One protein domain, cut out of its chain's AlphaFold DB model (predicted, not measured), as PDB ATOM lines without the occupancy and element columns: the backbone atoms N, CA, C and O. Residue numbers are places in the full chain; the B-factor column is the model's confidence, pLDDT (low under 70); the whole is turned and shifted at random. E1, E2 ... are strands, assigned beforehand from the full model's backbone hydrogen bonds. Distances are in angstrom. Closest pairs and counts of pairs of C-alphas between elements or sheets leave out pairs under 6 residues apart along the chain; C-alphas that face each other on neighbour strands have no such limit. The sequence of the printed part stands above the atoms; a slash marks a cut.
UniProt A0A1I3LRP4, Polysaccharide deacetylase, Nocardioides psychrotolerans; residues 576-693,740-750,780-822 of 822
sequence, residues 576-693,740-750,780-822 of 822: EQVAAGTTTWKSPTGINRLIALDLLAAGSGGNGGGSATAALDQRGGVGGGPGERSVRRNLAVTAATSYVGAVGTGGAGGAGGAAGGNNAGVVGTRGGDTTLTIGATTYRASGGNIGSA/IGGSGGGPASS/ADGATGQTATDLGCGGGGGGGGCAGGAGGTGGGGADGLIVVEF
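What this domain is: This is residues 576 to 693, 740 to 750 and 780 to 822 of the 822 residues of the protein "Polysaccharide deacetylase" of Nocardioides psychrotolerans (UniProt A0A1I3LRP4). Little regular structure: a long rod, with a small sandwich of two sheets face to face at one end and long unnamed stretches, residues 601 to 628, 647 to 673 and 780 to 816, running out and back beyond it. The 172 printed residues hold eight named strands, E1 to E8, and no named helix: all strand, with only 42 residues in named elements. Both sheets, E1 E8 E3 E4 and E2 E5 E6 E7, are antiparallel. The whole is loose, radius of gyration of the C-alphas 19.6 A, spans 68 by 22 by 21 A.

How they stand to each other: E1, residues 576 to 578, neighbours E8, residues 817 to 821; N 576 and O 820 are 2.8 A apart. E2, residues 584 to 586, neighbours E5, residues 642 to 646; N 585 to O 643 is 2.9 A. E3, residues 593 to 600, neighbours E8, N 598 to O 819 2.8 A, and forms a hairpin with E4, residues 629 to 636, N 597 to O 632 2.8 A. E5, E6, residues 674 to 678, and E7, residues 681 to 685, form a meander, each antiparallel to the one before; N 646 to O 675 and N 676 to O 683 are 2.9 A.

Where its parts are: E1 begins at C-alpha 576 (234.862, 248.472, 127.724); E8 ends at C-alpha 821 (241.346, 248.484, 127.695). E3 is 20.1 A long, E4 20.3 A.

The domain as a whole: Residues 694 to 739 and 751 to 779 are cut out, with C-alpha gaps of 18.7 A and 11.3 A. The links E3 to E4 and E5 to E6 are long. Confidence is under 70 in 30 residues, among them 612 to 620 and 740 to 750.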
ATOM      1  N   GLU A 576     236.111 247.768 127.999       81.62
ATOM      2  CA  GLU A 576     234.862 248.472 127.724       81.62
ATOM      3  C   GLU A 576     234.603 248.554 126.217       81.62
ATOM      4  O   GLU A 576     235.511 248.835 125.438       81.62
ATOM      5  N   GLN A 577     233.349 248.342 125.814       85.19
ATOM      6  CA  GLN A 577     232.876 248.536 124.446       85.19
ATOM      7  C   GLN A 577     231.915 249.726 124.385       85.19
ATOM      8  O   GLN A 577     230.971 249.803 125.174       85.19
ATOM      9  N   VAL A 578     232.132 250.639 123.438       83.50
ATOM     10  CA  VAL A 578     231.260 251.795 123.192       83.50
ATOM     11  C   VAL A 578     230.523 251.585 121.873       83.50
ATOM     12  O   VAL A 578     231.146 251.450 120.819       83.50
ATOM     13  N   ALA A 579     229.193 251.543 121.950       75.12
ATOM     14  CA  ALA A 579     228.312 251.275 120.817       75.12
ATOM     15  C   ALA A 579     227.977 252.536 119.994       75.12
ATOM     16  O   ALA A 579     228.167 253.674 120.442       75.12
ATOM     17  N   ALA A 580     227.432 252.305 118.796       68.81
ATOM     18  CA  ALA A 580     226.969 253.320 117.851       68.81
ATOM     19  C   ALA A 580     226.009 254.348 118.475       68.81
ATOM     20  O   ALA A 580     225.209 254.025 119.350       68.81
ATOM     21  N   GLY A 581     226.102 255.606 118.030       67.00
ATOM     22  CA  GLY A 581     225.290 256.718 118.551       67.00
ATOM     23  C   GLY A 581     225.844 257.391 119.814       67.00
ATOM     24  O   GLY A 581     225.353 258.448 120.207       67.00
ATOM     25  N   THR A 582     226.901 256.840 120.421       69.94
ATOM     26  CA  THR A 582     227.589 257.466 121.557       69.94
ATOM     27  C   THR A 582     228.601 258.508 121.070       69.94
ATOM     28  O   THR A 582     229.461 258.203 120.243       69.94
ATOM     29  N   THR A 583     228.524 259.733 121.600       79.38
ATOM     30  CA  THR A 583     229.396 260.861 121.205       79.38
ATOM     31  C   THR A 583     230.490 261.201 122.225       79.38
ATOM     32  O   THR A 583     231.317 262.091 122.014       79.38
ATOM     33  N   THR A 584     230.498 260.519 123.370       83.94
ATOM     34  CA  THR A 584     231.480 260.744 124.436       83.94
ATOM     35  C   THR A 584     231.818 259.445 125.161       83.94
ATOM     36  O   THR A 584     230.944 258.621 125.410       83.94
ATOM     37  N   TRP A 585     233.083 259.277 125.538       87.56
ATOM     38  CA  TRP A 585     233.532 258.227 126.452       87.56
ATOM     39  C   TRP A 585     234.169 258.878 127.679       87.56
ATOM     40  O   TRP A 585     235.024 259.747 127.544       87.56
ATOM     41  N   LYS A 586     233.750 258.487 128.884       87.38
ATOM     42  CA  LYS A 586     234.282 259.033 130.138       87.38
ATOM     43  C   LYS A 586     235.279 258.053 130.741       87.38
ATOM     44  O   LYS A 586     234.899 256.933 131.067       87.38
ATOM     45  N   SER A 587     236.526 258.495 130.917       87.81
ATOM     46  CA  SER A 587     237.549 257.696 131.592       87.81
ATOM     47  C   SER A 587     237.124 257.412 133.035       87.81
ATOM     48  O   SER A 587     236.711 258.349 133.726       87.81
ATOM     49  N   PRO A 588     237.226 256.164 133.517       86.62
ATOM     50  CA  PRO A 588     236.834 255.834 134.879       86.62
ATOM     51  C   PRO A 588     237.666 256.549 135.949       86.62
ATOM     52  O   PRO A 588     238.805 256.979 135.733       86.62
ATOM     53  N   THR A 589     237.105 256.647 137.153       85.69
ATOM     54  CA  THR A 589     237.834 257.137 138.328       85.69
ATOM     55  C   THR A 589     238.994 256.189 138.648       85.69
ATOM     56  O   THR A 589     238.803 254.977 138.707       85.69
ATOM     57  N   GLY A 590     240.197 256.728 138.867       83.25
ATOM     58  CA  GLY A 590     241.410 255.946 139.165       83.25
ATOM     59  C   GLY A 590     242.258 255.557 137.948       83.25
ATOM     60  O   GLY A 590     243.395 255.125 138.123       83.25
ATOM     61  N   ILE A 591     241.764 255.781 136.725       86.81
ATOM     62  CA  ILE A 591     242.462 255.416 135.485       86.81
ATOM     63  C   ILE A 591     243.059 256.649 134.813       86.81
ATOM     64  O   ILE A 591     242.354 257.563 134.392       86.81
ATOM     65  N   ASN A 592     244.382 256.654 134.672       89.06
ATOM     66  CA  ASN A 592     245.139 257.715 134.002       89.06
ATOM     67  C   ASN A 592     245.844 257.239 132.719       89.06
ATOM     68  O   ASN A 592     246.616 257.975 132.100       89.06
ATOM     69  N   ARG A 593     245.616 255.988 132.317       86.38
ATOM     70  CA  ARG A 593     246.258 255.400 131.147       86.38
ATOM     71  C   ARG A 593     245.408 254.283 130.567       86.38
ATOM     72  O   ARG A 593     244.852 253.487 131.310       86.38
ATOM     73  N   LEU A 594     245.376 254.211 129.244       85.12
ATOM     74  CA  LEU A 594     244.808 253.108 128.483       85.12
ATOM     75  C   LEU A 594     245.913 252.121 128.111       85.12
ATOM     76  O   LEU A 594     246.959 252.519 127.584       85.12
ATOM     77  N   ILE A 595     245.662 250.837 128.339       83.56
ATOM     78  CA  ILE A 595     246.484 249.732 127.840       83.56
ATOM     79  C   ILE A 595     246.336 249.664 126.321       83.56
ATOM     80  O   ILE A 595     247.343 249.695 125.605       83.56
ATOM     81  N   ALA A 596     245.092 249.668 125.837       81.50
ATOM     82  CA  ALA A 596     244.766 249.681 124.421       81.50
ATOM     83  C   ALA A 596     243.512 250.518 124.123       81.50
ATOM     84  O   ALA A 596     242.570 250.574 124.905       81.50
ATOM     85  N   LEU A 597     243.513 251.162 122.960       85.75
ATOM     86  CA  LEU A 597     242.361 251.792 122.330       85.75
ATOM     87  C   LEU A 597     242.234 251.195 120.932       85.75
ATOM     88  O   LEU A 597     243.107 251.413 120.094       85.75
ATOM     89  N   ASP A 598     241.169 250.451 120.689       86.50
ATOM     90  CA  ASP A 598     240.875 249.816 119.413       86.50
ATOM     91  C   ASP A 598     239.638 250.465 118.794       86.50
ATOM     92  O   ASP A 598     238.537 250.399 119.337       86.50
ATOM     93  N   LEU A 599     239.847 251.155 117.678       85.88
ATOM     94  CA  LEU A 599     238.804 251.822 116.913       85.88
ATOM     95  C   LEU A 599     238.507 250.982 115.679       85.88
ATOM     96  O   LEU A 599     239.380 250.822 114.827       85.88
ATOM     97  N   LEU A 600     237.277 250.511 115.546       86.31
ATOM     98  CA  LEU A 600     236.767 249.881 114.340       86.31
ATOM     99  C   LEU A 600     235.738 250.806 113.694       86.31
ATOM    100  O   LEU A 600     234.742 251.165 114.313       86.31
ATOM    101  N   ALA A 601     235.973 251.208 112.450       86.81
ATOM    102  CA  ALA A 601     235.037 252.035 111.705       86.81
ATOM    103  C   ALA A 601     233.881 251.221 111.116       86.81
ATOM    104  O   ALA A 601     233.966 250.001 110.992       86.81
ATOM    105  N   ALA A 602     232.811 251.906 110.716       89.69
ATOM    106  CA  ALA A 602     231.655 251.256 110.114       89.69
ATOM    107  C   ALA A 602     231.924 250.809 108.672       89.69
ATOM    108  O   ALA A 602     232.697 251.443 107.945       89.69
ATOM    109  N   GLY A 603     231.237 249.755 108.235       86.06
ATOM    110  CA  GLY A 603     231.257 249.316 106.840       86.06
ATOM    111  C   GLY A 603     230.362 250.182 105.950       86.06
ATOM    112  O   GLY A 603     229.410 250.807 106.424       86.06
ATOM    113  N   SER A 604     230.645 250.237 104.647       85.88
ATOM    114  CA  SER A 604     229.754 250.908 103.687       85.88
ATOM    115  C   SER A 604     228.576 250.032 103.273       85.88
ATOM    116  O   SER A 604     228.609 248.806 103.393       85.88
ATOM    117  N   GLY A 605     227.525 250.672 102.763       86.56
ATOM    118  CA  GLY A 605     226.410 249.968 102.142       86.56
ATOM    119  C   GLY A 605     226.799 249.396 100.780       86.56
ATOM    120  O   GLY A 605     227.617 249.968 100.057       86.56
ATOM    121  N   GLY A 606     226.195 248.267 100.418       84.44
ATOM    122  CA  GLY A 606     226.299 247.715  99.074       84.44
ATOM    123  C   GLY A 606     225.551 248.576  98.056       84.44
ATOM    124  O   GLY A 606     224.578 249.256  98.383       84.44
ATOM    125  N   ASN A 607     225.987 248.539  96.802       85.31
ATOM    126  CA  ASN A 607     225.329 249.254  95.709       85.31
ATOM    127  C   ASN A 607     224.103 248.473  95.209       85.31
ATOM    128  O   ASN A 607     224.092 247.240  95.253       85.31
ATOM    129  N   GLY A 608     223.089 249.174  94.701       82.00
ATOM    130  CA  GLY A 608     221.950 248.544  94.031       82.00
ATOM    131  C   GLY A 608     222.313 248.003  92.642       82.00
ATOM    132  O   GLY A 608     223.221 248.511  91.982       82.00
ATOM    133  N   GLY A 609     221.606 246.967  92.190       78.25
ATOM    134  CA  GLY A 609     221.728 246.417  90.838       78.25
ATOM    135  C   GLY A 609     220.975 247.246  89.788       78.25
ATOM    136  O   GLY A 609     220.034 247.972  90.114       78.25
ATOM    137  N   GLY A 610     221.395 247.150  88.522       75.44
ATOM    138  CA  GLY A 610     220.736 247.820  87.389       75.44
ATOM    139  C   GLY A 610     219.490 247.092  86.860       75.44
ATOM    140  O   GLY A 610     219.248 245.930  87.197       75.44
ATOM    141  N   SER A 611     218.719 247.787  86.017       73.19
ATOM    142  CA  SER A 611     217.552 247.284  85.273       73.19
ATOM    143  C   SER A 611     217.646 247.679  83.788       73.19
ATOM    144  O   SER A 611     218.210 248.729  83.469       73.19
ATOM    145  N   ALA A 612     217.093 246.860  82.879       65.31
ATOM    146  CA  ALA A 612     216.948 247.191  81.454       65.31
ATOM    147  C   ALA A 612     215.604 246.777  80.858       65.31
ATOM    148  O   ALA A 612     214.910 245.885  81.345       65.31
ATOM    149  N   THR A 613     215.274 247.398  79.726       62.91
ATOM    150  CA  THR A 613     214.060 247.145  78.937       62.91
ATOM    151  C   THR A 613     214.156 245.929  78.004       62.91
ATOM    152  O   THR A 613     213.126 245.465  77.526       62.91
ATOM    153  N   ALA A 614     215.357 245.395  77.740       60.56
ATOM    154  CA  ALA A 614     215.598 244.270  76.824       60.56
ATOM    155  C   ALA A 614     216.670 243.299  77.365       60.56
ATOM    156  O   ALA A 614     217.316 243.595  78.369       60.56
ATOM    157  N   ALA A 615     216.857 242.146  76.703       60.25
ATOM    158  CA  ALA A 615     217.811 241.086  77.066       60.25
ATOM    159  C   ALA A 615     219.285 241.519  76.887       60.25
ATOM    160  O   ALA A 615     219.979 241.075  75.976       60.25
ATOM    161  N   LEU A 616     219.738 242.427  77.748       58.47
ATOM    162  CA  LEU A 616     221.116 242.898  77.873       58.47
ATOM    163  C   LEU A 616     221.674 242.425  79.220       58.47
ATOM    164  O   LEU A 616     220.954 242.483  80.218       58.47
ATOM    165  N   ASP A 617     222.945 242.009  79.255       58.28
ATOM    166  CA  ASP A 617     223.622 241.575  80.486       58.28
ATOM    167  C   ASP A 617     223.581 242.687  81.549       58.28
ATOM    168  O   ASP A 617     224.244 243.722  81.429       58.28
ATOM    169  N   GLN A 618     222.794 242.472  82.608       63.38
ATOM    170  CA  GLN A 618     222.704 243.395  83.740       63.38
ATOM    171  C   GLN A 618     223.788 243.082  84.761       63.38
ATOM    172  O   GLN A 618     223.928 241.938  85.194       63.38
ATOM    173  N   ARG A 619     224.527 244.107  85.200       66.25
ATOM    174  CA  ARG A 619     225.493 243.963  86.295       66.25
ATOM    175  C   ARG A 619     224.787 244.070  87.648       66.25
ATOM    176  O   ARG A 619     223.997 244.988  87.874       66.25
ATOM    177  N   GLY A 620     225.121 243.152  88.552       68.56
ATOM    178  CA  GLY A 620     224.826 243.312  89.971       68.56
ATOM    179  C   GLY A 620     225.622 244.472  90.573       68.56
ATOM    180  O   GLY A 620     226.670 244.876  90.062       68.56
ATOM    181  N   GLY A 621     225.103 245.027  91.661       71.50
ATOM    182  CA  GLY A 621     225.781 246.013  92.481       71.50
ATOM    183  C   GLY A 621     227.001 245.419  93.182       71.50
ATOM    184  O   GLY A 621     227.040 244.245  93.554       71.50
ATOM    185  N   VAL A 622     228.025 246.248  93.368       76.44
ATOM    186  CA  VAL A 622     229.227 245.893  94.135       76.44
ATOM    187  C   VAL A 622     228.898 245.905  95.630       76.44
ATOM    188  O   VAL A 622     228.125 246.752  96.081       76.44
ATOM    189  N   GLY A 623     229.481 244.983  96.398       76.50
ATOM    190  CA  GLY A 623     229.395 245.008  97.858       76.50
ATOM    191  C   GLY A 623     230.157 246.189  98.472       76.50
ATOM    192  O   GLY A 623     231.068 246.752  97.860       76.50
ATOM    193  N   GLY A 624     229.762 246.575  99.681       76.31
ATOM    194  CA  GLY A 624     230.416 247.615 100.468       76.31
ATOM    195  C   GLY A 624     231.767 247.155 101.020       76.31
ATOM    196  O   GLY A 624     231.950 245.992 101.382       76.31
ATOM    197  N   GLY A 625     232.726 248.076 101.092       75.94
ATOM    198  CA  GLY A 625     234.015 247.859 101.743       75.94
ATOM    199  C   GLY A 625     233.906 247.833 103.278       75.94
ATOM    200  O   GLY A 625     233.034 248.502 103.845       75.94
ATOM    201  N   PRO A 626     234.796 247.091 103.963       77.00
ATOM    202  CA  PRO A 626     234.855 247.073 105.419       77.00
ATOM    203  C   PRO A 626     235.442 248.383 105.965       77.00
ATOM    204  O   PRO A 626     236.202 249.070 105.275       77.00
ATOM    205  N   GLY A 627     235.099 248.721 107.207       73.56
ATOM    206  CA  GLY A 627     235.709 249.831 107.936       73.56
ATOM    207  C   GLY A 627     237.163 249.559 108.330       73.56
ATOM    208  O   GLY A 627     237.575 248.415 108.524       73.56
ATOM    209  N   GLU A 628     237.958 250.623 108.449       80.38
ATOM    210  CA  GLU A 628     239.325 250.554 108.973       80.38
ATOM    211  C   GLU A 628     239.322 250.123 110.448       80.38
ATOM    212  O   GLU A 628     238.417 250.481 111.205       80.38
ATOM    213  N   ARG A 629     240.366 249.408 110.880       82.88
ATOM    214  CA  ARG A 629     240.640 249.148 112.297       82.88
ATOM    215  C   ARG A 629     241.963 249.794 112.708       82.88
ATOM    216  O   ARG A 629     243.000 249.490 112.124       82.88
ATOM    217  N   SER A 630     241.940 250.645 113.731       77.94
ATOM    218  CA  SER A 630     243.108 251.348 114.271       77.94
ATOM    219  C   SER A 630     243.285 251.031 115.754       77.94
ATOM    220  O   SER A 630     242.479 251.454 116.579       77.94
ATOM    221  N   VAL A 631     244.406 250.395 116.106       80.69
ATOM    222  CA  VAL A 631     244.766 250.083 117.497       80.69
ATOM    223  C   VAL A 631     245.893 250.992 117.976       80.69
ATOM    224  O   VAL A 631     246.935 251.119 117.334       80.69
ATOM    225  N   ARG A 632     245.715 251.596 119.148       83.88
ATOM    226  CA  ARG A 632     246.727 252.372 119.870       83.88
ATOM    227  C   ARG A 632     246.937 251.757 121.241       83.88
ATOM    228  O   ARG A 632     246.035 251.136 121.785       83.88
ATOM    229  N   ARG A 633     248.131 251.905 121.803       84.94
ATOM    230  CA  ARG A 633     248.466 251.368 123.126       84.94
ATOM    231  C   ARG A 633     249.113 252.439 123.975       84.94
ATOM    232  O   ARG A 633     249.725 253.355 123.431       84.94
ATOM    233  N   ASN A 634     249.040 252.273 125.292       81.81
ATOM    234  CA  ASN A 634     249.754 253.115 126.249       81.81
ATOM    235  C   ASN A 634     249.413 254.615 126.144       81.81
ATOM    236  O   ASN A 634     250.300 255.463 126.239       81.81
ATOM    237  N   LEU A 635     248.135 254.946 125.947       86.88
ATOM    238  CA  LEU A 635     247.679 256.334 125.836       86.88
ATOM    239  C   LEU A 635     247.425 256.932 127.217       86.88
ATOM    240  O   LEU A 635     246.756 256.315 128.039       86.88
ATOM    241  N   ALA A 636     247.927 258.136 127.470       89.38
ATOM    242  CA  ALA A 636     247.628 258.855 128.703       89.38
ATOM    243  C   ALA A 636     246.211 259.443 128.654       89.38
ATOM    244  O   ALA A 636     245.826 260.057 127.659       89.38
ATOM    245  N   VAL A 637     245.467 259.285 129.744       91.06
ATOM    246  CA  VAL A 637     244.157 259.904 129.968       91.06
ATOM    247  C   VAL A 637     244.131 260.539 131.359       91.06
ATOM    248  O   VAL A 637     244.984 260.295 132.206       91.06
ATOM    249  N   THR A 638     243.140 261.370 131.610       91.62
ATOM    250  CA  THR A 638     242.859 261.988 132.895       91.62
ATOM    251  C   THR A 638     241.685 261.230 133.494       91.62
ATOM    252  O   THR A 638     240.659 261.035 132.837       91.62
ATOM    253  N   ALA A 639     241.839 260.773 134.735       88.31
ATOM    254  CA  ALA A 639     240.784 260.056 135.442       88.31
ATOM    255  C   ALA A 639     239.498 260.895 135.514       88.31
ATOM    256  O   ALA A 639     239.556 262.124 135.605       88.31
ATOM    257  N   ALA A 640     238.343 260.227 135.466       86.75
ATOM    258  CA  ALA A 640     237.014 260.844 135.543       86.75
ATOM    259  C   ALA A 640     236.712 261.925 134.474       86.75
ATOM    260  O   ALA A 640     235.785 262.717 134.644       86.75
ATOM    261  N   THR A 641     237.469 261.971 133.370       90.31
ATOM    262  CA  THR A 641     237.323 262.987 132.310       90.31
ATOM    263  C   THR A 641     236.581 262.438 131.094       90.31
ATOM    264  O   THR A 641     236.850 261.322 130.650       90.31
ATOM    265  N   SER A 642     235.665 263.236 130.535       90.38
ATOM    266  CA  SER A 642     234.955 262.911 129.295       90.38
ATOM    267  C   SER A 642     235.777 263.279 128.064       90.38
ATOM    268  O   SER A 642     236.236 264.410 127.915       90.38
ATOM    269  N   TYR A 643     235.904 262.320 127.161       91.12
ATOM    270  CA  TYR A 643     236.545 262.431 125.862       91.12
ATOM    271  C   TYR A 643     235.492 262.417 124.769       91.12
ATOM    272  O   TYR A 643     234.544 261.632 124.816       91.12
ATOM    273  N   VAL A 644     235.654 263.293 123.782       91.06
ATOM    274  CA  VAL A 644     234.743 263.369 122.638       91.06
ATOM    275  C   VAL A 644     235.126 262.284 121.645       91.06
ATOM    276  O   VAL A 644     236.298 262.138 121.300       91.06
ATOM    277  N   GLY A 645     234.144 261.527 121.183       87.12
ATOM    278  CA  GLY A 645     234.333 260.503 120.168       87.12
ATOM    279  C   GLY A 645     233.083 260.347 119.323       87.12
ATOM    280  O   GLY A 645     232.055 260.952 119.593       87.12
ATOM    281  N   ALA A 646     233.164 259.544 118.280       89.00
ATOM    282  CA  ALA A 646     232.000 259.156 117.508       89.00
ATOM    283  C   ALA A 646     232.212 257.730 117.036       89.00
ATOM    284  O   ALA A 646     233.259 257.420 116.477       89.00
ATOM    285  N   VAL A 647     231.229 256.867 117.260       90.25
ATOM    286  CA  VAL A 647     231.189 255.551 116.627       90.25
ATOM    287  C   VAL A 647     230.458 255.706 115.300       90.25
ATOM    288  O   VAL A 647     229.317 256.172 115.267       90.25
ATOM    289  N   GLY A 648     231.133 255.356 114.211       89.56
ATOM    290  CA  GLY A 648     230.588 255.480 112.867       89.56
ATOM    291  C   GLY A 648     229.350 254.609 112.680       89.56
ATOM    292  O   GLY A 648     229.317 253.476 113.157       89.56
ATOM    293  N   THR A 649     228.350 255.119 111.966       92.50
ATOM    294  CA  THR A 649     227.170 254.336 111.583       92.50
ATOM    295  C   THR A 649     227.403 253.603 110.268       92.50
ATOM    296  O   THR A 649     228.085 254.118 109.372       92.50
ATOM    297  N   GLY A 650     226.809 252.423 110.136       90.12
ATOM    298  CA  GLY A 650     226.795 251.633 108.913       90.12
ATOM    299  C   GLY A 650     226.263 252.427 107.722       90.12
ATOM    300  O   GLY A 650     225.304 253.193 107.836       90.12
ATOM    301  N   GLY A 651     226.902 252.271 106.563       91.00
ATOM    302  CA  GLY A 651     226.430 252.901 105.334       91.00
ATOM    303  C   GLY A 651     225.102 252.299 104.864       91.00
ATOM    304  O   GLY A 651     224.920 251.082 104.889       91.00
ATOM    305  N   ALA A 652     224.177 253.133 104.395       92.88
ATOM    306  CA  ALA A 652     222.914 252.685 103.826       92.88
ATOM    307  C   ALA A 652     223.134 251.999 102.469       92.88
ATOM    308  O   ALA A 652     223.934 252.457 101.646       92.88
ATOM    309  N   GLY A 653     222.406 250.908 102.227       88.94
ATOM    310  CA  GLY A 653     222.408 250.215 100.941       88.94
ATOM    311  C   GLY A 653     221.789 251.065  99.827       88.94
ATOM    312  O   GLY A 653     220.843 251.821 100.049       88.94
ATOM    313  N   GLY A 654     222.330 250.950  98.618       87.75
ATOM    314  CA  GLY A 654     221.840 251.660  97.443       87.75
ATOM    315  C   GLY A 654     220.560 251.040  96.874       87.75
ATOM    316  O   GLY A 654     220.431 249.819  96.791       87.75
ATOM    317  N   ALA A 655     219.605 251.872  96.458       88.81
ATOM    318  CA  ALA A 655     218.377 251.408  95.813       88.81
ATOM    319  C   ALA A 655     218.658 250.741  94.452       88.81
ATOM    320  O   ALA A 655     219.560 251.153  93.728       88.81
ATOM    321  N   GLY A 656     217.883 249.723  94.081       83.06
ATOM    322  CA  GLY A 656     217.966 249.118  92.750       83.06
ATOM    323  C   GLY A 656     217.394 250.027  91.657       83.06
ATOM    324  O   GLY A 656     216.623 250.945  91.940       83.06
ATOM    325  N   GLY A 657     217.771 249.783  90.400       81.25
ATOM    326  CA  GLY A 657     217.222 250.513  89.253       81.25
ATOM    327  C   GLY A 657     215.720 250.253  89.074       81.25
ATOM    328  O   GLY A 657     215.267 249.117  89.217       81.25
ATOM    329  N   ALA A 658     214.942 251.290  88.750       82.31
ATOM    330  CA  ALA A 658     213.497 251.167  88.544       82.31
ATOM    331  C   ALA A 658     213.151 250.281  87.331       82.31
ATOM    332  O   ALA A 658     213.868 250.294  86.328       82.31
ATOM    333  N   ALA A 659     212.031 249.558  87.407       76.19
ATOM    334  CA  ALA A 659     211.525 248.711  86.325       76.19
ATOM    335  C   ALA A 659     211.185 249.518  85.053       76.19
ATOM    336  O   ALA A 659     210.755 250.670  85.131       76.19
ATOM    337  N   GLY A 660     211.330 248.901  83.873       67.88
ATOM    338  CA  GLY A 660     210.834 249.466  82.608       67.88
ATOM    339  C   GLY A 660     211.728 250.506  81.912       67.88
ATOM    340  O   GLY A 660     211.228 251.315  81.137       67.88
ATOM    341  N   GLY A 661     213.046 250.476  82.115       65.50
ATOM    342  CA  GLY A 661     214.007 251.349  81.425       65.50
ATOM    343  C   GLY A 661     215.446 250.888  81.652       65.50
ATOM    344  O   GLY A 661     215.666 249.964  82.425       65.50
ATOM    345  N   ASN A 662     216.427 251.516  80.996       70.25
ATOM    346  CA  ASN A 662     217.857 251.253  81.232       70.25
ATOM    347  C   ASN A 662     218.348 252.052  82.453       70.25
ATOM    348  O   ASN A 662     219.118 253.004  82.321       70.25
ATOM    349  N   ASN A 663     217.825 251.714  83.633       74.38
ATOM    350  CA  ASN A 663     218.056 252.454  84.869       74.38
ATOM    351  C   ASN A 663     219.223 251.850  85.658       74.38
ATOM    352  O   ASN A 663     219.203 250.675  86.033       74.38
ATOM    353  N   ALA A 664     220.224 252.674  85.971       74.19
ATOM    354  CA  ALA A 664     221.292 252.283  86.879       74.19
ATOM    355  C   ALA A 664     220.763 252.151  88.319       74.19
ATOM    356  O   ALA A 664     219.895 252.914  88.745       74.19
ATOM    357  N   GLY A 665     221.316 251.200  89.074       73.69
ATOM    358  CA  GLY A 665     221.151 251.168  90.524       73.69
ATOM    359  C   GLY A 665     221.830 252.370  91.185       73.69
ATOM    360  O   GLY A 665     222.782 252.947  90.653       73.69
ATOM    361  N   VAL A 666     221.335 252.747  92.358       85.94
ATOM    362  CA  VAL A 666     221.896 253.807  93.191       85.94
ATOM    363  C   VAL A 666     223.082 253.257  93.978       85.94
ATOM    364  O   VAL A 666     223.095 252.113  94.437       85.94
ATOM    365  N   VAL A 667     224.100 254.095  94.125       84.12
ATOM    366  CA  VAL A 667     225.298 253.809  94.911       84.12
ATOM    367  C   VAL A 667     224.961 253.913  96.405       84.12
ATOM    368  O   VAL A 667     224.285 254.854  96.817       84.12
ATOM    369  N   GLY A 668     225.403 252.945  97.211       84.50
ATOM    370  CA  GLY A 668     225.241 252.970  98.668       84.50
ATOM    371  C   GLY A 668     226.076 254.074  99.323       84.50
ATOM    372  O   GLY A 668     226.928 254.696  98.686       84.50
ATOM    373  N   THR A 669     225.859 254.341 100.612       91.56
ATOM    374  CA  THR A 669     226.638 255.368 101.320       91.56
ATOM    375  C   THR A 669     227.906 254.792 101.942       91.56
ATOM    376  O   THR A 669     227.987 253.614 102.303       91.56
ATOM    377  N   ARG A 670     228.913 255.654 102.101       89.12
ATOM    378  CA  ARG A 670     230.139 255.350 102.847       89.12
ATOM    379  C   ARG A 670     229.791 255.010 104.300       89.12
ATOM    380  O   ARG A 670     228.845 255.583 104.842       89.12
ATOM    381  N   GLY A 671     230.563 254.118 104.919       88.75
ATOM    382  CA  GLY A 671     230.492 253.917 106.366       88.75
ATOM    383  C   GLY A 671     230.968 255.166 107.113       88.75
ATOM    384  O   GLY A 671     231.832 255.902 106.624       88.75
ATOM    385  N   GLY A 672     230.403 255.422 108.291       90.38
ATOM    386  CA  GLY A 672     230.868 256.480 109.182       90.38
ATOM    387  C   GLY A 672     232.270 256.199 109.733       90.38
ATOM    388  O   GLY A 672     232.637 255.053 110.005       90.38
ATOM    389  N   ASP A 673     233.060 257.255 109.923       90.88
ATOM    390  CA  ASP A 673     234.338 257.144 110.626       90.88
ATOM    391  C   ASP A 673     234.109 256.918 112.118       90.88
ATOM    392  O   ASP A 673     233.138 257.416 112.684       90.88
ATOM    393  N   THR A 674     235.039 256.212 112.757       90.44
ATOM    394  CA  THR A 674     235.064 256.070 114.213       90.44
ATOM    395  C   THR A 674     236.237 256.844 114.789       90.44
ATOM    396  O   THR A 674     237.377 256.663 114.358       90.44
ATOM    397  N   THR A 675     235.971 257.743 115.734       91.81
ATOM    398  CA  THR A 675     236.971 258.651 116.304       91.81
ATOM    399  C   THR A 675     236.922 258.695 117.823       91.81
ATOM    400  O   THR A 675     235.870 258.521 118.435       91.81
ATOM    401  N   LEU A 676     238.073 258.978 118.432       91.56
ATOM    402  CA  LEU A 676     238.176 259.369 119.834       91.56
ATOM    403  C   LEU A 676     239.285 260.414 119.987       91.56
ATOM    404  O   LEU A 676     240.432 260.188 119.592       91.56
ATOM    405  N   THR A 677     238.946 261.565 120.557       92.44
ATOM    406  CA  THR A 677     239.875 262.669 120.806       92.44
ATOM    407  C   THR A 677     240.364 262.618 122.244       92.44
ATOM    408  O   THR A 677     239.571 262.748 123.172       92.44
ATOM    409  N   ILE A 678     241.678 262.461 122.433       89.50
ATOM    410  CA  ILE A 678     242.342 262.466 123.742       89.50
ATOM    411  C   ILE A 678     243.380 263.589 123.750       89.50
ATOM    412  O   ILE A 678     244.337 263.588 122.970       89.50
ATOM    413  N   GLY A 679     243.181 264.573 124.630       85.69
ATOM    414  CA  GLY A 679     243.981 265.797 124.626       85.69
ATOM    415  C   GLY A 679     243.811 266.557 123.306       85.69
ATOM    416  O   GLY A 679     242.688 266.821 122.888       85.69
ATOM    417  N   ALA A 680     244.922 266.890 122.643       86.00
ATOM    418  CA  ALA A 680     244.922 267.568 121.342       86.00
ATOM    419  C   ALA A 680     244.873 266.607 120.134       86.00
ATOM    420  O   ALA A 680     244.793 267.057 118.992       86.00
ATOM    421  N   THR A 681     244.935 265.291 120.362       88.25
ATOM    422  CA  THR A 681     245.063 264.293 119.292       88.25
ATOM    423  C   THR A 681     243.731 263.598 119.046       88.25
ATOM    424  O   THR A 681     243.141 263.031 119.964       88.25
ATOM    425  N   THR A 682     243.276 263.588 117.791       91.25
ATOM    426  CA  THR A 682     242.118 262.787 117.367       91.25
ATOM    427  C   THR A 682     242.595 261.495 116.725       91.25
ATOM    428  O   THR A 682     243.200 261.512 115.654       91.25
ATOM    429  N   TYR A 683     242.314 260.370 117.379       89.81
ATOM    430  CA  TYR A 683     242.509 259.044 116.805       89.81
ATOM    431  C   TYR A 683     241.297 258.707 115.942       89.81
ATOM    432  O   TYR A 683     240.161 258.934 116.357       89.81
ATOM    433  N   ARG A 684     241.533 258.200 114.731       89.12
ATOM    434  CA  ARG A 684     240.494 257.940 113.732       89.12
ATOM    435  C   ARG A 684     240.719 256.585 113.082       89.12
ATOM    436  O   ARG A 684     241.850 256.256 112.741       89.12
ATOM    437  N   ALA A 685     239.626 255.865 112.887       85.00
ATOM    438  CA  ALA A 685     239.487 254.783 111.935       85.00
ATOM    439  C   ALA A 685     238.489 255.231 110.859       85.00
ATOM    440  O   ALA A 685     237.393 255.712 111.162       85.00
ATOM    441  N   SER A 686     238.887 255.129 109.599       86.31
ATOM    442  CA  SER A 686     238.111 255.595 108.457       86.31
ATOM    443  C   SER A 686     237.014 254.597 108.094       86.31
ATOM    444  O   SER A 686     237.276 253.409 107.909       86.31
ATOM    445  N   GLY A 687     235.785 255.081 107.942       84.06
ATOM    446  CA  GLY A 687     234.665 254.267 107.484       84.06
ATOM    447  C   GLY A 687     234.910 253.672 106.099       84.06
ATOM    448  O   GLY A 687     235.621 254.260 105.269       84.06
ATOM    449  N   GLY A 688     234.321 252.499 105.873       81.00
ATOM    450  CA  GLY A 688     234.526 251.699 104.676       81.00
ATOM    451  C   GLY A 688     234.203 252.484 103.414       81.00
ATOM    452  O   GLY A 688     233.203 253.205 103.345       81.00
ATOM    453  N   ASN A 689     235.068 252.367 102.411       79.62
ATOM    454  CA  ASN A 689     234.856 253.024 101.131       79.62
ATOM    455  C   ASN A 689     233.687 252.387 100.383       79.62
ATOM    456  O   ASN A 689     233.411 251.192 100.499       79.62
ATOM    457  N   ILE A 690     233.001 253.205  99.599       71.88
ATOM    458  CA  ILE A 690     231.965 252.743  98.681       71.88
ATOM    459  C   ILE A 690     232.651 251.941  97.564       71.88
ATOM    460  O   ILE A 690     233.679 252.371  97.038       71.88
ATOM    461  N   GLY A 691     232.105 250.778  97.197       60.72
ATOM    462  CA  GLY A 691     232.611 250.008  96.058       60.72
ATOM    463  C   GLY A 691     232.502 250.805  94.753       60.72
ATOM    464  O   GLY A 691     231.510 251.505  94.536       60.72
ATOM    465  N   SER A 692     233.495 250.707  93.863       51.50
ATOM    466  CA  SER A 692     233.469 251.398  92.568       51.50
ATOM    467  C   SER A 692     232.421 250.772  91.645       51.50
ATOM    468  O   SER A 692     232.703 249.835  90.901       51.50
ATOM    469  N   ALA A 693     231.193 251.286  91.676       43.97
ATOM    470  CA  ALA A 693     230.228 251.035  90.617       43.97
ATOM    471  C   ALA A 693     230.528 251.992  89.461       43.97
ATOM    472  O   ALA A 693     230.237 253.181  89.543       43.97
ATOM    473  N   ILE A 740     235.713 241.683 107.011       56.62
ATOM    474  CA  ILE A 740     235.712 241.342 105.580       56.62
ATOM    475  C   ILE A 740     234.615 242.147 104.865       56.62
ATOM    476  O   ILE A 740     233.557 242.427 105.426       56.62
ATOM    477  N   GLY A 741     234.891 242.582 103.632       59.38
ATOM    478  CA  GLY A 741     233.943 243.341 102.809       59.38
ATOM    479  C   GLY A 741     232.747 242.517 102.325       59.38
ATOM    480  O   GLY A 741     232.786 241.287 102.282       59.38
ATOM    481  N   GLY A 742     231.682 243.206 101.917       61.25
ATOM    482  CA  GLY A 742     230.513 242.583 101.307       61.25
ATOM    483  C   GLY A 742     230.831 242.005  99.925       61.25
ATOM    484  O   GLY A 742     231.582 242.590  99.141       61.25
ATOM    485  N   SER A 743     230.240 240.856  99.592       66.12
ATOM    486  CA  SER A 743     230.359 240.282  98.245       66.12
ATOM    487  C   SER A 743     229.454 241.006  97.237       66.12
ATOM    488  O   SER A 743     228.407 241.555  97.593       66.12
ATOM    489  N   GLY A 744     229.882 241.051  95.971       61.84
ATOM    490  CA  GLY A 744     229.108 241.650  94.879       61.84
ATOM    491  C   GLY A 744     227.919 240.786  94.456       61.84
ATOM    492  O   GLY A 744     227.964 239.562  94.576       61.84
ATOM    493  N   GLY A 745     226.867 241.431  93.953       60.47
ATOM    494  CA  GLY A 745     225.713 240.761  93.358       60.47
ATOM    495  C   GLY A 745     226.044 240.139  91.996       60.47
ATOM    496  O   GLY A 745     226.881 240.645  91.245       60.47
ATOM    497  N   GLY A 746     225.381 239.030  91.672       59.81
ATOM    498  CA  GLY A 746     225.539 238.324  90.401       59.81
ATOM    499  C   GLY A 746     224.805 239.012  89.237       59.81
ATOM    500  O   GLY A 746     223.762 239.643  89.457       59.81
ATOM    501  N   PRO A 747     225.315 238.893  87.995       60.28
ATOM    502  CA  PRO A 747     224.624 239.387  86.806       60.28
ATOM    503  C   PRO A 747     223.399 238.526  86.444       60.28
ATOM    504  O   PRO A 747     223.319 237.361  86.834       60.28
ATOM    505  N   ALA A 748     222.460 239.086  85.675       61.72
ATOM    506  CA  ALA A 748     221.345 238.345  85.068       61.72
ATOM    507  C   ALA A 748     221.663 238.038  83.590       61.72
ATOM    508  O   ALA A 748     222.021 238.960  82.860       61.72
ATOM    509  N   SER A 749     221.545 236.772  83.154       53.91
ATOM    510  CA  SER A 749     222.079 236.302  81.856       53.91
ATOM    511  C   SER A 749     221.096 235.538  80.947       53.91
ATOM    512  O   SER A 749     221.524 234.697  80.153       53.91
ATOM    513  N   SER A 750     219.775 235.772  81.010       51.81
ATOM    514  CA  SER A 750     218.870 235.141  80.029       51.81
ATOM    515  C   SER A 750     217.565 235.894  79.742       51.81
ATOM    516  O   SER A 750     217.057 236.639  80.578       51.81
ATOM    517  N   ALA A 780     210.878 238.605  88.386       64.69
ATOM    518  CA  ALA A 780     211.432 239.495  87.365       64.69
ATOM    519  C   ALA A 780     212.455 240.496  87.953       64.69
ATOM    520  O   ALA A 780     213.335 240.991  87.247       64.69
ATOM    521  N   ASP A 781     212.370 240.751  89.262       75.31
ATOM    522  CA  ASP A 781     213.219 241.701  89.978       75.31
ATOM    523  C   ASP A 781     214.504 241.052  90.525       75.31
ATOM    524  O   ASP A 781     214.530 239.876  90.905       75.31
ATOM    525  N   GLY A 782     215.584 241.835  90.580       72.94
ATOM    526  CA  GLY A 782     216.861 241.428  91.164       72.94
ATOM    527  C   GLY A 782     216.772 241.225  92.680       72.94
ATOM    528  O   GLY A 782     216.016 241.907  93.370       72.94
ATOM    529  N   ALA A 783     217.561 240.294  93.223       80.19
ATOM    530  CA  ALA A 783     217.550 240.010  94.657       80.19
ATOM    531  C   ALA A 783     218.273 241.096  95.479       80.19
ATOM    532  O   ALA A 783     219.342 241.579  95.097       80.19
ATOM    533  N   THR A 784     217.714 241.453  96.636       84.56
ATOM    534  CA  THR A 784     218.332 242.387  97.589       84.56
ATOM    535  C   THR A 784     219.577 241.776  98.242       84.56
ATOM    536  O   THR A 784     219.564 240.620  98.665       84.56
ATOM    537  N   GLY A 785     220.657 242.555  98.327       79.25
ATOM    538  CA  GLY A 785     221.877 242.192  99.046       79.25
ATOM    539  C   GLY A 785     221.669 242.160 100.561       79.25
ATOM    540  O   GLY A 785     220.841 242.888 101.108       79.25
ATOM    541  N   GLN A 786     222.428 241.315 101.259       85.88
ATOM    542  CA  GLN A 786     222.297 241.156 102.712       85.88
ATOM    543  C   GLN A 786     222.913 242.329 103.485       85.88
ATOM    544  O   GLN A 786     224.025 242.769 103.182       85.88
ATOM    545  N   THR A 787     222.211 242.801 104.518       86.88
ATOM    546  CA  THR A 787     222.760 243.738 105.510       86.88
ATOM    547  C   THR A 787     223.793 243.030 106.384       86.88
ATOM    548  O   THR A 787     223.570 241.898 106.813       86.88
ATOM    549  N   ALA A 788     224.919 243.691 106.643       82.06
ATOM    550  CA  ALA A 788     225.967 243.162 107.503       82.06
ATOM    551  C   ALA A 788     225.524 243.123 108.973       82.06
ATOM    552  O   ALA A 788     224.983 244.095 109.495       82.06
ATOM    553  N   THR A 789     225.779 241.997 109.639       79.75
ATOM    554  CA  THR A 789     225.481 241.795 111.069       79.75
ATOM    555  C   THR A 789     226.711 241.952 111.958       79.75
ATOM    556  O   THR A 789     226.580 242.308 113.125       79.75
ATOM    557  N   ASP A 790     227.900 241.709 111.406       81.69
ATOM    558  CA  ASP A 790     229.168 241.801 112.127       81.69
ATOM    559  C   ASP A 790     229.716 243.231 112.043       81.69
ATOM    560  O   ASP A 790     229.825 243.788 110.949       81.69
ATOM    561  N   LEU A 791     230.087 243.819 113.186       81.31
ATOM    562  CA  LEU A 791     230.542 245.212 113.289       81.31
ATOM    563  C   LEU A 791     231.676 245.527 112.299       81.31
ATOM    564  O   LEU A 791     232.588 244.729 112.080       81.31
ATOM    565  N   GLY A 792     231.591 246.700 111.674       76.75
ATOM    566  CA  GLY A 792     232.521 247.186 110.656       76.75
ATOM    567  C   GLY A 792     232.436 246.509 109.283       76.75
ATOM    568  O   GLY A 792     233.090 246.979 108.348       76.75
ATOM    569  N   CYS A 793     231.651 245.438 109.107       81.50
ATOM    570  CA  CYS A 793     231.524 244.760 107.814       81.50
ATOM    571  C   CYS A 793     230.663 245.564 106.826       81.50
ATOM    572  O   CYS A 793     229.689 246.222 107.200       81.50
ATOM    573  N   GLY A 794     231.019 245.501 105.540       82.25
ATOM    574  CA  GLY A 794     230.258 246.144 104.465       82.25
ATOM    575  C   GLY A 794     229.050 245.316 104.013       82.25
ATOM    576  O   GLY A 794     229.068 244.086 104.077       82.25
ATOM    577  N   GLY A 795     228.001 245.986 103.536       81.62
ATOM    578  CA  GLY A 795     226.779 245.338 103.052       81.62
ATOM    579  C   GLY A 795     226.954 244.631 101.703       81.62
ATOM    580  O   GLY A 795     227.795 245.008 100.886       81.62
ATOM    581  N   GLY A 796     226.153 243.600 101.435       82.19
ATOM    582  CA  GLY A 796     226.163 242.887 100.154       82.19
ATOM    583  C   GLY A 796     225.587 243.716  98.998       82.19
ATOM    584  O   GLY A 796     224.695 244.538  99.198       82.19
ATOM    585  N   GLY A 797     226.072 243.514  97.773       81.50
ATOM    586  CA  GLY A 797     225.536 244.204  96.589       81.50
ATOM    587  C   GLY A 797     224.176 243.658  96.130       81.50
ATOM    588  O   GLY A 797     223.878 242.485  96.336       81.50
ATOM    589  N   GLY A 798     223.339 244.479  95.496       79.31
ATOM    590  CA  GLY A 798     222.063 244.031  94.921       79.31
ATOM    591  C   GLY A 798     222.237 243.270  93.600       79.31
ATOM    592  O   GLY A 798     223.136 243.571  92.822       79.31
ATOM    593  N   GLY A 799     221.392 242.287  93.306       78.19
ATOM    594  CA  GLY A 799     221.404 241.569  92.025       78.19
ATOM    595  C   GLY A 799     220.845 242.401  90.862       78.19
ATOM    596  O   GLY A 799     220.032 243.300  91.070       78.19
ATOM    597  N   GLY A 800     221.257 242.116  89.621       75.38
ATOM    598  CA  GLY A 800     220.676 242.761  88.428       75.38
ATOM    599  C   GLY A 800     219.240 242.292  88.136       75.38
ATOM    600  O   GLY A 800     218.925 241.126  88.361       75.38
ATOM    601  N   GLY A 801     218.363 243.167  87.636       71.00
ATOM    602  CA  GLY A 801     217.006 242.789  87.200       71.00
ATOM    603  C   GLY A 801     216.995 242.054  85.852       71.00
ATOM    604  O   GLY A 801     217.956 242.155  85.089       71.00
ATOM    605  N   CYS A 802     215.927 241.313  85.527       71.06
ATOM    606  CA  CYS A 802     215.733 240.818  84.154       71.06
ATOM    607  C   CYS A 802     215.044 241.879  83.274       71.06
ATOM    608  O   CYS A 802     214.653 242.940  83.758       71.06
ATOM    609  N   ALA A 803     214.871 241.606  81.974       69.44
ATOM    610  CA  ALA A 803     214.217 242.538  81.052       69.44
ATOM    611  C   ALA A 803     212.814 242.939  81.558       69.44
ATOM    612  O   ALA A 803     211.952 242.082  81.748       69.44
ATOM    613  N   GLY A 804     212.608 244.236  81.798       70.00
ATOM    614  CA  GLY A 804     211.363 244.805  82.323       70.00
ATOM    615  C   GLY A 804     211.211 244.802  83.853       70.00
ATOM    616  O   GLY A 804     210.317 245.490  84.338       70.00
ATOM    617  N   GLY A 805     212.066 244.104  84.612       76.56
ATOM    618  CA  GLY A 805     212.030 244.038  86.085       76.56
ATOM    619  C   GLY A 805     213.013 244.991  86.772       76.56
ATOM    620  O   GLY A 805     213.985 245.434  86.162       76.56
ATOM    621  N   ALA A 806     212.769 245.337  88.036       82.56
ATOM    622  CA  ALA A 806     213.617 246.232  88.825       82.56
ATOM    623  C   ALA A 806     214.935 245.559  89.259       82.56
ATOM    624  O   ALA A 806     215.024 244.340  89.395       82.56
ATOM    625  N   GLY A 807     215.978 246.353  89.502       80.31
ATOM    626  CA  GLY A 807     217.213 245.865  90.121       80.31
ATOM    627  C   GLY A 807     217.042 245.608  91.624       80.31
ATOM    628  O   GLY A 807     216.193 246.217  92.273       80.31
ATOM    629  N   GLY A 808     217.872 244.737  92.198       84.31
ATOM    630  CA  GLY A 808     217.894 244.483  93.639       84.31
ATOM    631  C   GLY A 808     218.558 245.620  94.417       84.31
ATOM    632  O   GLY A 808     219.518 246.230  93.941       84.31
ATOM    633  N   THR A 809     218.081 245.909  95.626       88.12
ATOM    634  CA  THR A 809     218.714 246.898  96.517       88.12
ATOM    635  C   THR A 809     219.987 246.323  97.146       88.12
ATOM    636  O   THR A 809     220.053 245.130  97.428       88.12
ATOM    637  N   GLY A 810     221.008 247.139  97.390       85.62
ATOM    638  CA  GLY A 810     222.152 246.733  98.208       85.62
ATOM    639  C   GLY A 810     221.776 246.607  99.688       85.62
ATOM    640  O   GLY A 810     220.818 247.229 100.149       85.62
ATOM    641  N   GLY A 811     222.531 245.805 100.436       87.31
ATOM    642  CA  GLY A 811     222.414 245.679 101.889       87.31
ATOM    643  C   GLY A 811     223.144 246.801 102.633       87.31
ATOM    644  O   GLY A 811     224.079 247.401 102.099       87.31
ATOM    645  N   GLY A 812     222.734 247.088 103.870       89.88
ATOM    646  CA  GLY A 812     223.421 248.063 104.727       89.88
ATOM    647  C   GLY A 812     224.752 247.534 105.275       89.88
ATOM    648  O   GLY A 812     224.911 246.330 105.473       89.88
ATOM    649  N   GLY A 813     225.708 248.429 105.518       86.94
ATOM    650  CA  GLY A 813     226.902 248.128 106.308       86.94
ATOM    651  C   GLY A 813     226.584 248.071 107.804       86.94
ATOM    652  O   GLY A 813     225.565 248.600 108.242       86.94
ATOM    653  N   ALA A 814     227.458 247.439 108.581       86.94
ATOM    654  CA  ALA A 814     227.348 247.390 110.033       86.94
ATOM    655  C   ALA A 814     228.051 248.588 110.683       86.94
ATOM    656  O   ALA A 814     229.014 249.138 110.133       86.94
ATOM    657  N   ASP A 815     227.584 248.961 111.872       90.75
ATOM    658  CA  ASP A 815     228.166 250.037 112.670       90.75
ATOM    659  C   ASP A 815     229.611 249.737 113.098       90.75
ATOM    660  O   ASP A 815     230.064 248.589 113.103       90.75
ATOM    661  N   GLY A 816     230.343 250.791 113.456       84.88
ATOM    662  CA  GLY A 816     231.670 250.689 114.054       84.88
ATOM    663  C   GLY A 816     231.639 250.266 115.527       84.88
ATOM    664  O   GLY A 816     230.591 249.990 116.110       84.88
ATOM    665  N   LEU A 817     232.816 250.254 116.148       87.31
ATOM    666  CA  LEU A 817     233.011 249.919 117.555       87.31
ATOM    667  C   LEU A 817     234.226 250.657 118.116       87.31
ATOM    668  O   LEU A 817     235.250 250.772 117.449       87.31
ATOM    669  N   ILE A 818     234.149 251.097 119.369       87.88
ATOM    670  CA  ILE A 818     235.340 251.475 120.142       87.88
ATOM    671  C   ILE A 818     235.502 250.462 121.270       87.88
ATOM    672  O   ILE A 818     234.559 250.236 122.025       87.88
ATOM    673  N   VAL A 819     236.693 249.883 121.400       86.06
ATOM    674  CA  VAL A 819     237.077 249.039 122.535       86.06
ATOM    675  C   VAL A 819     238.205 249.718 123.298       86.06
ATOM    676  O   VAL A 819     239.234 250.079 122.724       86.06
ATOM    677  N   VAL A 820     238.010 249.901 124.598       86.38
ATOM    678  CA  VAL A 820     238.981 250.529 125.492       86.38
ATOM    679  C   VAL A 820     239.422 249.511 126.534       86.38
ATOM    680  O   VAL A 820     238.587 248.919 127.211       86.38
ATOM    681  N   GLU A 821     240.730 249.323 126.670       84.31
ATOM    682  CA  GLU A 821     241.346 248.484 127.695       84.31
ATOM    683  C   GLU A 821     242.190 249.352 128.635       84.31
ATOM    684  O   GLU A 821     242.998 250.160 128.161       84.31
ATOM    685  N   PHE A 822     242.027 249.191 129.950       82.62
ATOM    686  CA  PHE A 822     242.726 249.984 130.969       82.62
ATOM    687  C   PHE A 822     243.090 249.206 132.244       82.62
ATOM    688  O   PHE A 822     242.487 248.145 132.531       82.62
TER     689      PHE A 822